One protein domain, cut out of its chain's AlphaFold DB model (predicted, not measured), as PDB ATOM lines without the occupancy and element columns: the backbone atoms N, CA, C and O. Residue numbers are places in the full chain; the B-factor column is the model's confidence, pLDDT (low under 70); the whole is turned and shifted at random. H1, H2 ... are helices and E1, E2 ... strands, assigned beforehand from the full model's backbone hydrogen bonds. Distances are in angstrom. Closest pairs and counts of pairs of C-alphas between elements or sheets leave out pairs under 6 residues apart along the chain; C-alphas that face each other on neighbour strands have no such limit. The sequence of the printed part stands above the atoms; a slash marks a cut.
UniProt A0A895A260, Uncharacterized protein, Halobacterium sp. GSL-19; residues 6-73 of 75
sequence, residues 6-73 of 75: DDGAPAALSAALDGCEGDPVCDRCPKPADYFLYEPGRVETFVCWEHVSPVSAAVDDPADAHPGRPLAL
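AT A GLANCE: This is residues 6 to 73 of the 75 residues of an uncharacterized protein of Halobacterium sp. GSL-19 (UniProt A0A895A260). A small three-stranded sheet has H1 across one face and short H2 over the other, with long loops, residues 19 to 34 and 56 to 70. The 68 printed residues run H1, E1, E2, H2, E3; the antiparallel sheet's order is E2 E1 E3. The class is mixed, under half of the residues being in named elements; the whole is compact, radius of gyration of the C-alphas 11.3 A, spans 31 by 25 by 16 A.

IN THESE COORDINATES: H1, residues 8 to 18, 15.3 A, begins at C-alpha 8 (227.757, 181.728, 227.749). E1 is residues 35 to 39, 13.0 A; E2, 42 to 47, 15.0 A; H2, 49 to 55, 10.6 A. E3, 71 to 73, 6.1 A, ends at C-alpha 73 (237.133, 189.232, 228.904).

HOW THE PARTS SIT: Within hydrogen-bond range are N 37 and O 45, 2.8 A, in the hairpin E1 and E2, and N 38 and O 71, 2.8 A, between antiparallel E1 and E3. H1 is on the sheet, height 9.1 A, its closest C-alphas to E2 being Ala 12 and Arg 42, 5.3 A. H2 is on the opposite face, height 8.7 A; its closest C-alphas to E1 are Trp 49 and Tyr 35, 7.0 A. E2, H2 and E3 form a split strand-helix-strand unit, E1 between its strands, with a right-handed crossover. Every O i to N i+4 pair is within range in H1; H2 has 0 of 3, and 1 of 4 O i to N i+3 pairs.

THE WHOLE: The C-alphas farthest apart, Glu 21 and Ala 63, are 32.2 A apart. The printed part has no cut; links H1 to E1 and H2 to E3 are long. Residues 52 to 71 are among those with pLDDT under 70.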
ATOM      1  N   ASP A   6     231.883 178.722 231.108       53.94
ATOM      2  CA  ASP A   6     232.482 179.434 229.963       53.94
ATOM      3  C   ASP A   6     231.660 179.398 228.653       53.94
ATOM      4  O   ASP A   6     231.988 180.070 227.691       53.94
ATOM      5  N   ASP A   7     230.555 178.645 228.581       55.25
ATOM      6  CA  ASP A   7     229.811 178.477 227.309       55.25
ATOM      7  C   ASP A   7     228.946 179.709 226.941       55.25
ATOM      8  O   ASP A   7     228.544 179.900 225.797       55.25
ATOM      9  N   GLY A   8     228.649 180.574 227.922       65.31
ATOM     10  CA  GLY A   8     227.757 181.728 227.749       65.31
ATOM     11  C   GLY A   8     228.447 183.011 227.278       65.31
ATOM     12  O   GLY A   8     227.840 183.796 226.552       65.31
ATOM     13  N   ALA A   9     229.712 183.219 227.653       68.50
ATOM     14  CA  ALA A   9     230.482 184.400 227.274       68.50
ATOM     15  C   ALA A   9     230.702 184.530 225.753       68.50
ATOM     16  O   ALA A   9     230.352 185.581 225.212       68.50
ATOM     17  N   PRO A  10     231.176 183.497 225.024       71.69
ATOM     18  CA  PRO A  10     231.365 183.601 223.576       71.69
ATOM     19  C   PRO A  10     230.035 183.746 222.821       71.69
ATOM     20  O   PRO A  10     229.970 184.455 221.815       71.69
ATOM     21  N   ALA A  11     228.952 183.135 223.316       78.19
ATOM     22  CA  ALA A  11     227.618 183.276 222.733       78.19
ATOM     23  C   ALA A  11     227.050 184.695 222.921       78.19
ATOM     24  O   ALA A  11     226.519 185.282 221.977       78.19
ATOM     25  N   ALA A  12     227.198 185.268 224.120       77.06
ATOM     26  CA  ALA A  12     226.797 186.641 224.411       77.06
ATOM     27  C   ALA A  12     227.641 187.656 223.627       77.06
ATOM     28  O   ALA A  12     227.093 188.637 223.126       77.06
ATOM     29  N   LEU A  13     228.945 187.401 223.481       76.00
ATOM     30  CA  LEU A  13     229.836 188.217 222.663       76.00
ATOM     31  C   LEU A  13     229.412 188.195 221.194       76.00
ATOM     32  O   LEU A  13     229.227 189.256 220.609       76.00
ATOM     33  N   SER A  14     229.192 187.011 220.614       77.88
ATOM     34  CA  SER A  14     228.702 186.894 219.234       77.88
ATOM     35  C   SER A  14     227.391 187.643 219.029       77.88
ATOM     36  O   SER A  14     227.265 188.371 218.055       77.88
ATOM     37  N   ALA A  15     226.432 187.530 219.952       80.38
ATOM     38  CA  ALA A  15     225.168 188.257 219.853       80.38
ATOM     39  C   ALA A  15     225.348 189.786 219.940       80.38
ATOM     40  O   ALA A  15     224.646 190.530 219.257       80.38
ATOM     41  N   ALA A  16     226.282 190.260 220.768       77.75
ATOM     42  CA  ALA A  16     226.599 191.680 220.881       77.75
ATOM     43  C   ALA A  16     227.322 192.214 219.632       77.75
ATOM     44  O   ALA A  16     227.022 193.320 219.188       77.75
ATOM     45  N   LEU A  17     228.227 191.422 219.047       77.88
ATOM     46  CA  LEU A  17     228.932 191.749 217.807       77.88
ATOM     47  C   LEU A  17     228.009 191.700 216.584       77.88
ATOM     48  O   LEU A  17     228.106 192.572 215.736       77.88
ATOM     49  N   ASP A  18     227.081 190.744 216.508       80.56
ATOM     50  CA  ASP A  18     226.094 190.652 215.417       80.56
ATOM     51  C   ASP A  18     225.173 191.888 215.380       80.56
ATOM     52  O   ASP A  18     224.754 192.339 214.317       80.56
ATOM     53  N   GLY A  19     224.914 192.493 216.547       72.00
ATOM     54  CA  GLY A  19     224.200 193.765 216.672       72.00
ATOM     55  C   GLY A  19     225.056 195.017 216.442       72.00
ATOM     56  O   GLY A  19     224.503 196.116 216.375       72.00
ATOM     57  N   CYS A  20     226.379 194.880 216.333       70.25
ATOM     58  CA  CYS A  20     227.310 195.981 216.126       70.25
ATOM     59  C   CYS A  20     227.771 195.991 214.663       70.25
ATOM     60  O   CYS A  20     228.431 195.067 214.196       70.25
ATOM     61  N   GLU A  21     227.456 197.052 213.916       67.19
ATOM     62  CA  GLU A  21     227.967 197.229 212.550       67.19
ATOM     63  C   GLU A  21     229.454 197.644 212.580       67.19
ATOM     64  O   GLU A  21     229.799 198.793 212.302       67.19
ATOM     65  N   GLY A  22     230.343 196.720 212.961       71.75
ATOM     66  CA  GLY A  22     231.797 196.909 212.992       71.75
ATOM     67  C   GLY A  22     232.461 196.502 214.310       71.75
ATOM     68  O   GLY A  22     231.829 195.930 215.196       71.75
ATOM     69  N   ASP A  23     233.758 196.801 214.424       75.12
ATOM     70  CA  ASP A  23     234.528 196.530 215.637       75.12
ATOM     71  C   ASP A  23     233.967 197.323 216.831       75.12
ATOM     72  O   ASP A  23     233.721 198.532 216.707       75.12
ATOM     73  N   PRO A  24     233.776 196.684 217.999       78.25
ATOM     74  CA  PRO A  24     233.324 197.386 219.186       78.25
ATOM     75  C   PRO A  24     234.340 198.464 219.567       78.25
ATOM     76  O   PRO A  24     235.552 198.247 219.551       78.25
ATOM     77  N   VAL A  25     233.844 199.645 219.923       82.88
ATOM     78  CA  VAL A  25     234.669 200.773 220.368       82.88
ATOM     79  C   VAL A  25     234.550 200.955 221.870       82.88
ATOM     80  O   VAL A  25     233.541 200.604 222.482       82.88
ATOM     81  N   CYS A  26     235.591 201.510 222.480       84.25
ATOM     82  CA  CYS A  26     235.574 201.792 223.903       84.25
ATOM     83  C   CYS A  26     234.508 202.849 224.241       84.25
ATOM     84  O   CYS A  26     234.485 203.932 223.664       84.25
ATOM     85  N   ASP A  27     233.691 202.592 225.265       82.50
ATOM     86  CA  ASP A  27     232.678 203.550 225.746       82.50
ATOM     87  C   ASP A  27     233.273 204.905 226.200       82.50
ATOM     88  O   ASP A  27     232.617 205.945 226.179       82.50
ATOM     89  N   ARG A  28     234.554 204.918 226.600       79.06
ATOM     90  CA  ARG A  28     235.246 206.106 227.130       79.06
ATOM     91  C   ARG A  28     236.121 206.834 226.118       79.06
ATOM     92  O   ARG A  28     236.472 207.990 226.356       79.06
ATOM     93  N   CYS A  29     236.511 206.195 225.018       82.50
ATOM     94  CA  CYS A  29     237.396 206.807 224.032       82.50
ATOM     95  C   CYS A  29     237.159 206.255 222.622       82.50
ATOM     96  O   CYS A  29     236.727 205.121 222.473       82.50
ATOM     97  N   PRO A  30     237.516 206.998 221.559       81.19
ATOM     98  CA  PRO A  30     237.319 206.555 220.174       81.19
ATOM     99  C   PRO A  30     238.313 205.463 219.728       81.19
ATOM    100  O   PRO A  30     238.620 205.351 218.544       81.19
ATOM    101  N   LYS A  31     238.883 204.698 220.665       82.19
ATOM    102  CA  LYS A  31     239.768 203.568 220.367       82.19
ATOM    103  C   LYS A  31     238.935 202.293 220.189       82.19
ATOM    104  O   LYS A  31     237.870 202.195 220.804       82.19
ATOM    105  N   PRO A  32     239.423 201.318 219.402       81.19
ATOM    106  CA  PRO A  32     238.835 199.983 219.398       81.19
ATOM    107  C   PRO A  32     238.837 199.413 220.820       81.19
ATOM    108  O   PRO A  32     239.735 199.705 221.617       81.19
ATOM    109  N   ALA A  33     237.794 198.667 221.158       83.31
ATOM    110  CA  ALA A  33     237.744 197.920 222.397       83.31
ATOM    111  C   ALA A  33     238.631 196.680 222.279       83.31
ATOM    112  O   ALA A  33     238.641 196.012 221.251       83.31
ATOM    113  N   ASP A  34     239.354 196.388 223.354       81.44
ATOM    114  CA  ASP A  34     240.175 195.179 223.488       81.44
ATOM    115  C   ASP A  34     239.496 194.165 224.427       81.44
ATOM    116  O   ASP A  34     239.816 192.980 224.419       81.44
ATOM    117  N   TYR A  35     238.554 194.644 225.246       80.62
ATOM    118  CA  TYR A  35     237.844 193.876 226.256       80.62
ATOM    119  C   TYR A  35     236.343 194.130 226.179       80.62
ATOM    120  O   TYR A  35     235.884 195.242 225.898       80.62
ATOM    121  N   PHE A  36     235.572 193.110 226.525       79.38
ATOM    122  CA  PHE A  36     234.139 193.214 226.744       79.38
ATOM    123  C   PHE A  36     233.804 192.893 228.201       79.38
ATOM    124  O   PHE A  36     234.367 191.983 228.808       79.38
ATOM    125  N   LEU A  37     232.895 193.676 228.774       77.25
ATOM    126  CA  LEU A  37     232.392 193.501 230.130       77.25
ATOM    127  C   LEU A  37     231.221 192.522 230.086       77.25
ATOM    128  O   LEU A  37     230.142 192.840 229.586       77.25
ATOM    129  N   TYR A  38     231.462 191.315 230.578       74.94
ATOM    130  CA  TYR A  38     230.507 190.224 230.638       74.94
ATOM    131  C   TYR A  38     229.837 190.151 232.012       74.94
ATOM    132  O   TYR A  38     230.496 190.071 233.053       74.94
ATOM    133  N   GLU A  39     228.510 190.116 231.998       72.44
ATOM    134  CA  GLU A  39     227.663 189.690 233.106       72.44
ATOM    135  C   GLU A  39     227.027 188.336 232.754       72.44
ATOM    136  O   GLU A  39     226.858 188.031 231.571       72.44
ATOM    137  N   PRO A  40     226.645 187.497 233.736       69.25
ATOM    138  CA  PRO A  40     226.056 186.188 233.462       69.25
ATOM    139  C   PRO A  40     224.832 186.292 232.531       69.25
ATOM    140  O   PRO A  40     223.731 186.644 232.956       69.25
ATOM    141  N   GLY A  41     225.042 185.955 231.252       66.44
ATOM    142  CA  GLY A  41     224.036 185.962 230.188       66.44
ATOM    143  C   GLY A  41     224.037 187.168 229.236       66.44
ATOM    144  O   GLY A  41     223.202 187.183 228.332       66.44
ATOM    145  N   ARG A  42     224.918 188.169 229.391       70.62
ATOM    146  CA  ARG A  42     224.928 189.372 228.534       70.62
ATOM    147  C   ARG A  42     226.259 190.136 228.576       70.62
ATOM    148  O   ARG A  42     226.863 190.284 229.631       70.62
ATOM    149  N   VAL A  43     226.645 190.731 227.443       76.00
ATOM    150  CA  VAL A  43     227.673 191.786 227.396       76.00
ATOM    151  C   VAL A  43     227.052 193.125 227.808       76.00
ATOM    152  O   VAL A  43     226.050 193.559 227.234       76.00
ATOM    153  N   GLU A  44     227.610 193.768 228.829       77.56
ATOM    154  CA  GLU A  44     227.159 195.078 229.299       77.56
ATOM    155  C   GLU A  44     227.709 196.198 228.410       77.56
ATOM    156  O   GLU A  44     226.933 197.020 227.921       77.56
ATOM    157  N   THR A  45     229.030 196.221 228.190       78.12
ATOM    158  CA  THR A  45     229.719 197.248 227.394       78.12
ATOM    159  C   THR A  45     231.117 196.796 226.944       78.12
ATOM    160  O   THR A  45     231.606 195.748 227.365       78.12
ATOM    161  N   PHE A  46     231.766 197.588 226.089       83.56
ATOM    162  CA  PHE A  46     233.090 197.331 225.524       83.56
ATOM    163  C   PHE A  46     234.097 198.413 225.942       83.56
ATOM    164  O   PHE A  46     233.791 199.610 225.957       83.56
ATOM    165  N   VAL A  47     235.321 198.011 226.292       82.25
ATOM    166  CA  VAL A  47     236.377 198.905 226.793       82.25
ATOM    167  C   VAL A  47     237.759 198.529 226.249       82.25
ATOM    168  O   VAL A  47     238.036 197.376 225.944       82.25
ATOM    169  N   CYS A  48     238.656 199.507 226.107       85.25
ATOM    170  CA  CYS A  48     240.048 199.261 225.707       85.25
ATOM    171  C   CYS A  48     240.950 198.959 226.916       85.25
ATOM    172  O   CYS A  48     240.581 199.266 228.052       85.25
ATOM    173  N   TRP A  49     242.162 198.438 226.686       76.88
ATOM    174  CA  TRP A  49     243.145 198.126 227.747       76.88
ATOM    175  C   TRP A  49     243.439 199.298 228.705       76.88
ATOM    176  O   TRP A  49     243.683 199.104 229.892       76.88
ATOM    177  N   GLU A  50     243.393 200.545 228.232       78.94
ATOM    178  CA  GLU A  50     243.608 201.707 229.108       78.94
ATOM    179  C   GLU A  50     242.427 201.971 230.049       78.94
ATOM    180  O   GLU A  50     242.613 202.451 231.168       78.94
ATOM    181  N   HIS A  51     241.213 201.643 229.609       72.56
ATOM    182  CA  HIS A  51     239.997 201.852 230.385       72.56
ATOM    183  C   HIS A  51     239.540 200.596 231.123       72.56
ATOM    184  O   HIS A  51     238.767 200.735 232.057       72.56
ATOM    185  N   VAL A  52     240.051 199.403 230.813       68.75
ATOM    186  CA  VAL A  52     239.701 198.167 231.532       68.75
ATOM    187  C   VAL A  52     240.168 198.208 232.995       68.75
ATOM    188  O   VAL A  52     239.421 197.800 233.880       68.75
ATOM    189  N   SER A  53     241.342 198.789 233.275       57.97
ATOM    190  CA  SER A  53     241.932 198.872 234.625       57.97
ATOM    191  C   SER A  53     241.072 199.605 235.676       57.97
ATOM    192  O   SER A  53     240.991 199.116 236.801       57.97
ATOM    193  N   PRO A  54     240.435 200.759 235.384       62.59
ATOM    194  CA  PRO A  54     239.584 201.447 236.365       62.59
ATOM    195  C   PRO A  54     238.151 200.906 236.500       62.59
ATOM    196  O   PRO A  54     237.537 201.141 237.541       62.59
ATOM    197  N   VAL A  55     237.589 200.236 235.487       55.03
ATOM    198  CA  VAL A  55     236.193 199.740 235.531       55.03
ATOM    199  C   VAL A  55     236.053 198.238 235.772       55.03
ATOM    200  O   VAL A  55     234.954 197.800 236.109       55.03
ATOM    201  N   SER A  56     237.126 197.453 235.672       53.34
ATOM    202  CA  SER A  56     237.040 195.990 235.786       53.34
ATOM    203  C   SER A  56     237.485 195.505 237.157       53.34
ATOM    204  O   SER A  56     238.522 195.911 237.676       53.34
ATOM    205  N   ALA A  57     236.683 194.625 237.758       50.06
ATOM    206  CA  ALA A  57     237.002 193.996 239.040       50.06
ATOM    207  C   ALA A  57     238.072 192.907 238.915       50.06
ATOM    208  O   ALA A  57     238.836 192.701 239.852       50.06
ATOM    209  N   ALA A  58     238.094 192.241 237.759       52.62
ATOM    210  CA  ALA A  58     239.008 191.181 237.377       52.62
ATOM    211  C   ALA A  58     239.120 191.175 235.844       52.62
ATOM    212  O   ALA A  58     238.137 191.449 235.143       52.62
ATOM    213  N   VAL A  59     240.322 190.901 235.341       57.66
ATOM    214  CA  VAL A  59     240.615 190.712 233.916       57.66
ATOM    215  C   VAL A  59     240.967 189.241 233.742       57.66
ATOM    216  O   VAL A  59     241.870 188.768 234.426       57.66
ATOM    217  N   ASP A  60     240.260 188.539 232.858       56.62
ATOM    218  CA  ASP A  60     240.560 187.153 232.453       56.62
ATOM    219  C   ASP A  60     240.477 186.068 233.554       56.62
ATOM    220  O   ASP A  60     240.788 184.911 233.294       56.62
ATOM    221  N   ASP A  61     240.020 186.393 234.771       53.59
ATOM    222  CA  ASP A  61     239.852 185.404 235.843       53.59
ATOM    223  C   ASP A  61     238.385 185.303 236.307       53.59
ATOM    224  O   ASP A  61     237.896 186.147 237.068       53.59
ATOM    225  N   PRO A  62     237.642 184.275 235.853       55.03
ATOM    226  CA  PRO A  62     236.265 184.048 236.276       55.03
ATOM    227  C   PRO A  62     236.151 183.528 237.720       55.03
ATOM    228  O   PRO A  62     235.035 183.452 238.235       55.03
ATOM    229  N   ALA A  63     237.252 183.163 238.392       53.38
ATOM    230  CA  ALA A  63     237.247 182.783 239.806       53.38
ATOM    231  C   ALA A  63     237.323 184.009 240.736       53.38
ATOM    232  O   ALA A  63     236.762 183.970 241.832       53.38
ATOM    233  N   ASP A  64     237.915 185.113 240.271       51.50
ATOM    234  CA  ASP A  64     237.852 186.446 240.893       51.50
ATOM    235  C   ASP A  64     236.588 187.245 240.498       51.50
ATOM    236  O   ASP A  64     236.417 188.409 240.881       51.50
ATOM    237  N   ALA A  65     235.654 186.620 239.769       52.94
ATOM    238  CA  ALA A  65     234.341 187.178 239.462       52.94
ATOM    239  C   ALA A  65     233.540 187.423 240.749       52.94
ATOM    240  O   ALA A  65     232.841 186.551 241.271       52.94
ATOM    241  N   HIS A  66     233.625 188.640 241.280       51.72
ATOM    242  CA  HIS A  66     232.840 189.018 242.442       51.72
ATOM    243  C   HIS A  66     231.358 189.138 242.037       51.72
ATOM    244  O   HIS A  66     231.050 189.859 241.084       51.72
ATOM    245  N   PRO A  67     230.411 188.505 242.756       54.06
ATOM    246  CA  PRO A  67     228.991 188.679 242.470       54.06
ATOM    247  C   PRO A  67     228.621 190.165 242.580       54.06
ATOM    248  O   PRO A  67     228.729 190.758 243.655       54.06
ATOM    249  N   GLY A  68     228.222 190.764 241.454       55.00
ATOM    250  CA  GLY A  68     227.879 192.186 241.344       55.00
ATOM    251  C   GLY A  68     228.939 193.081 240.694       55.00
ATOM    252  O   GLY A  68     228.784 194.302 240.748       55.00
ATOM    253  N   ARG A  69     230.004 192.526 240.095       58.75
ATOM    254  CA  ARG A  69     230.873 193.284 239.185       58.75
ATOM    255  C   ARG A  69     231.097 192.539 237.860       58.75
ATOM    256  O   ARG A  69     231.332 191.333 237.894       58.75
ATOM    257  N   PRO A  70     231.051 193.243 236.721       64.31
ATOM    258  CA  PRO A  70     231.259 192.647 235.405       64.31
ATOM    259  C   PRO A  70     232.703 192.158 235.211       64.31
ATOM    260  O   PRO A  70     233.659 192.772 235.701       64.31
ATOM    261  N   LEU A  71     232.848 191.048 234.485       69.75
ATOM    262  CA  LEU A  71     234.128 190.448 234.107       69.75
ATOM    263  C   LEU A  71     234.640 191.072 232.816       69.75
ATOM    264  O   LEU A  71     233.918 191.075 231.826       69.75
ATOM    265  N   ALA A  72     235.885 191.543 232.792       74.00
ATOM    266  CA  ALA A  72     236.515 191.930 231.537       74.00
ATOM    267  C   ALA A  72     237.165 190.711 230.882       74.00
ATOM    268  O   ALA A  72     238.152 190.175 231.391       74.00
ATOM    269  N   LEU A  73     236.606 190.296 229.750       70.81
ATOM    270  CA  LEU A  73     237.133 189.232 228.904       70.81
ATOM    271  C   LEU A  73     237.720 189.845 227.634       70.81
ATOM    272  O   LEU A  73     237.228 190.865 227.148       70.81
TER     273      LEU A  73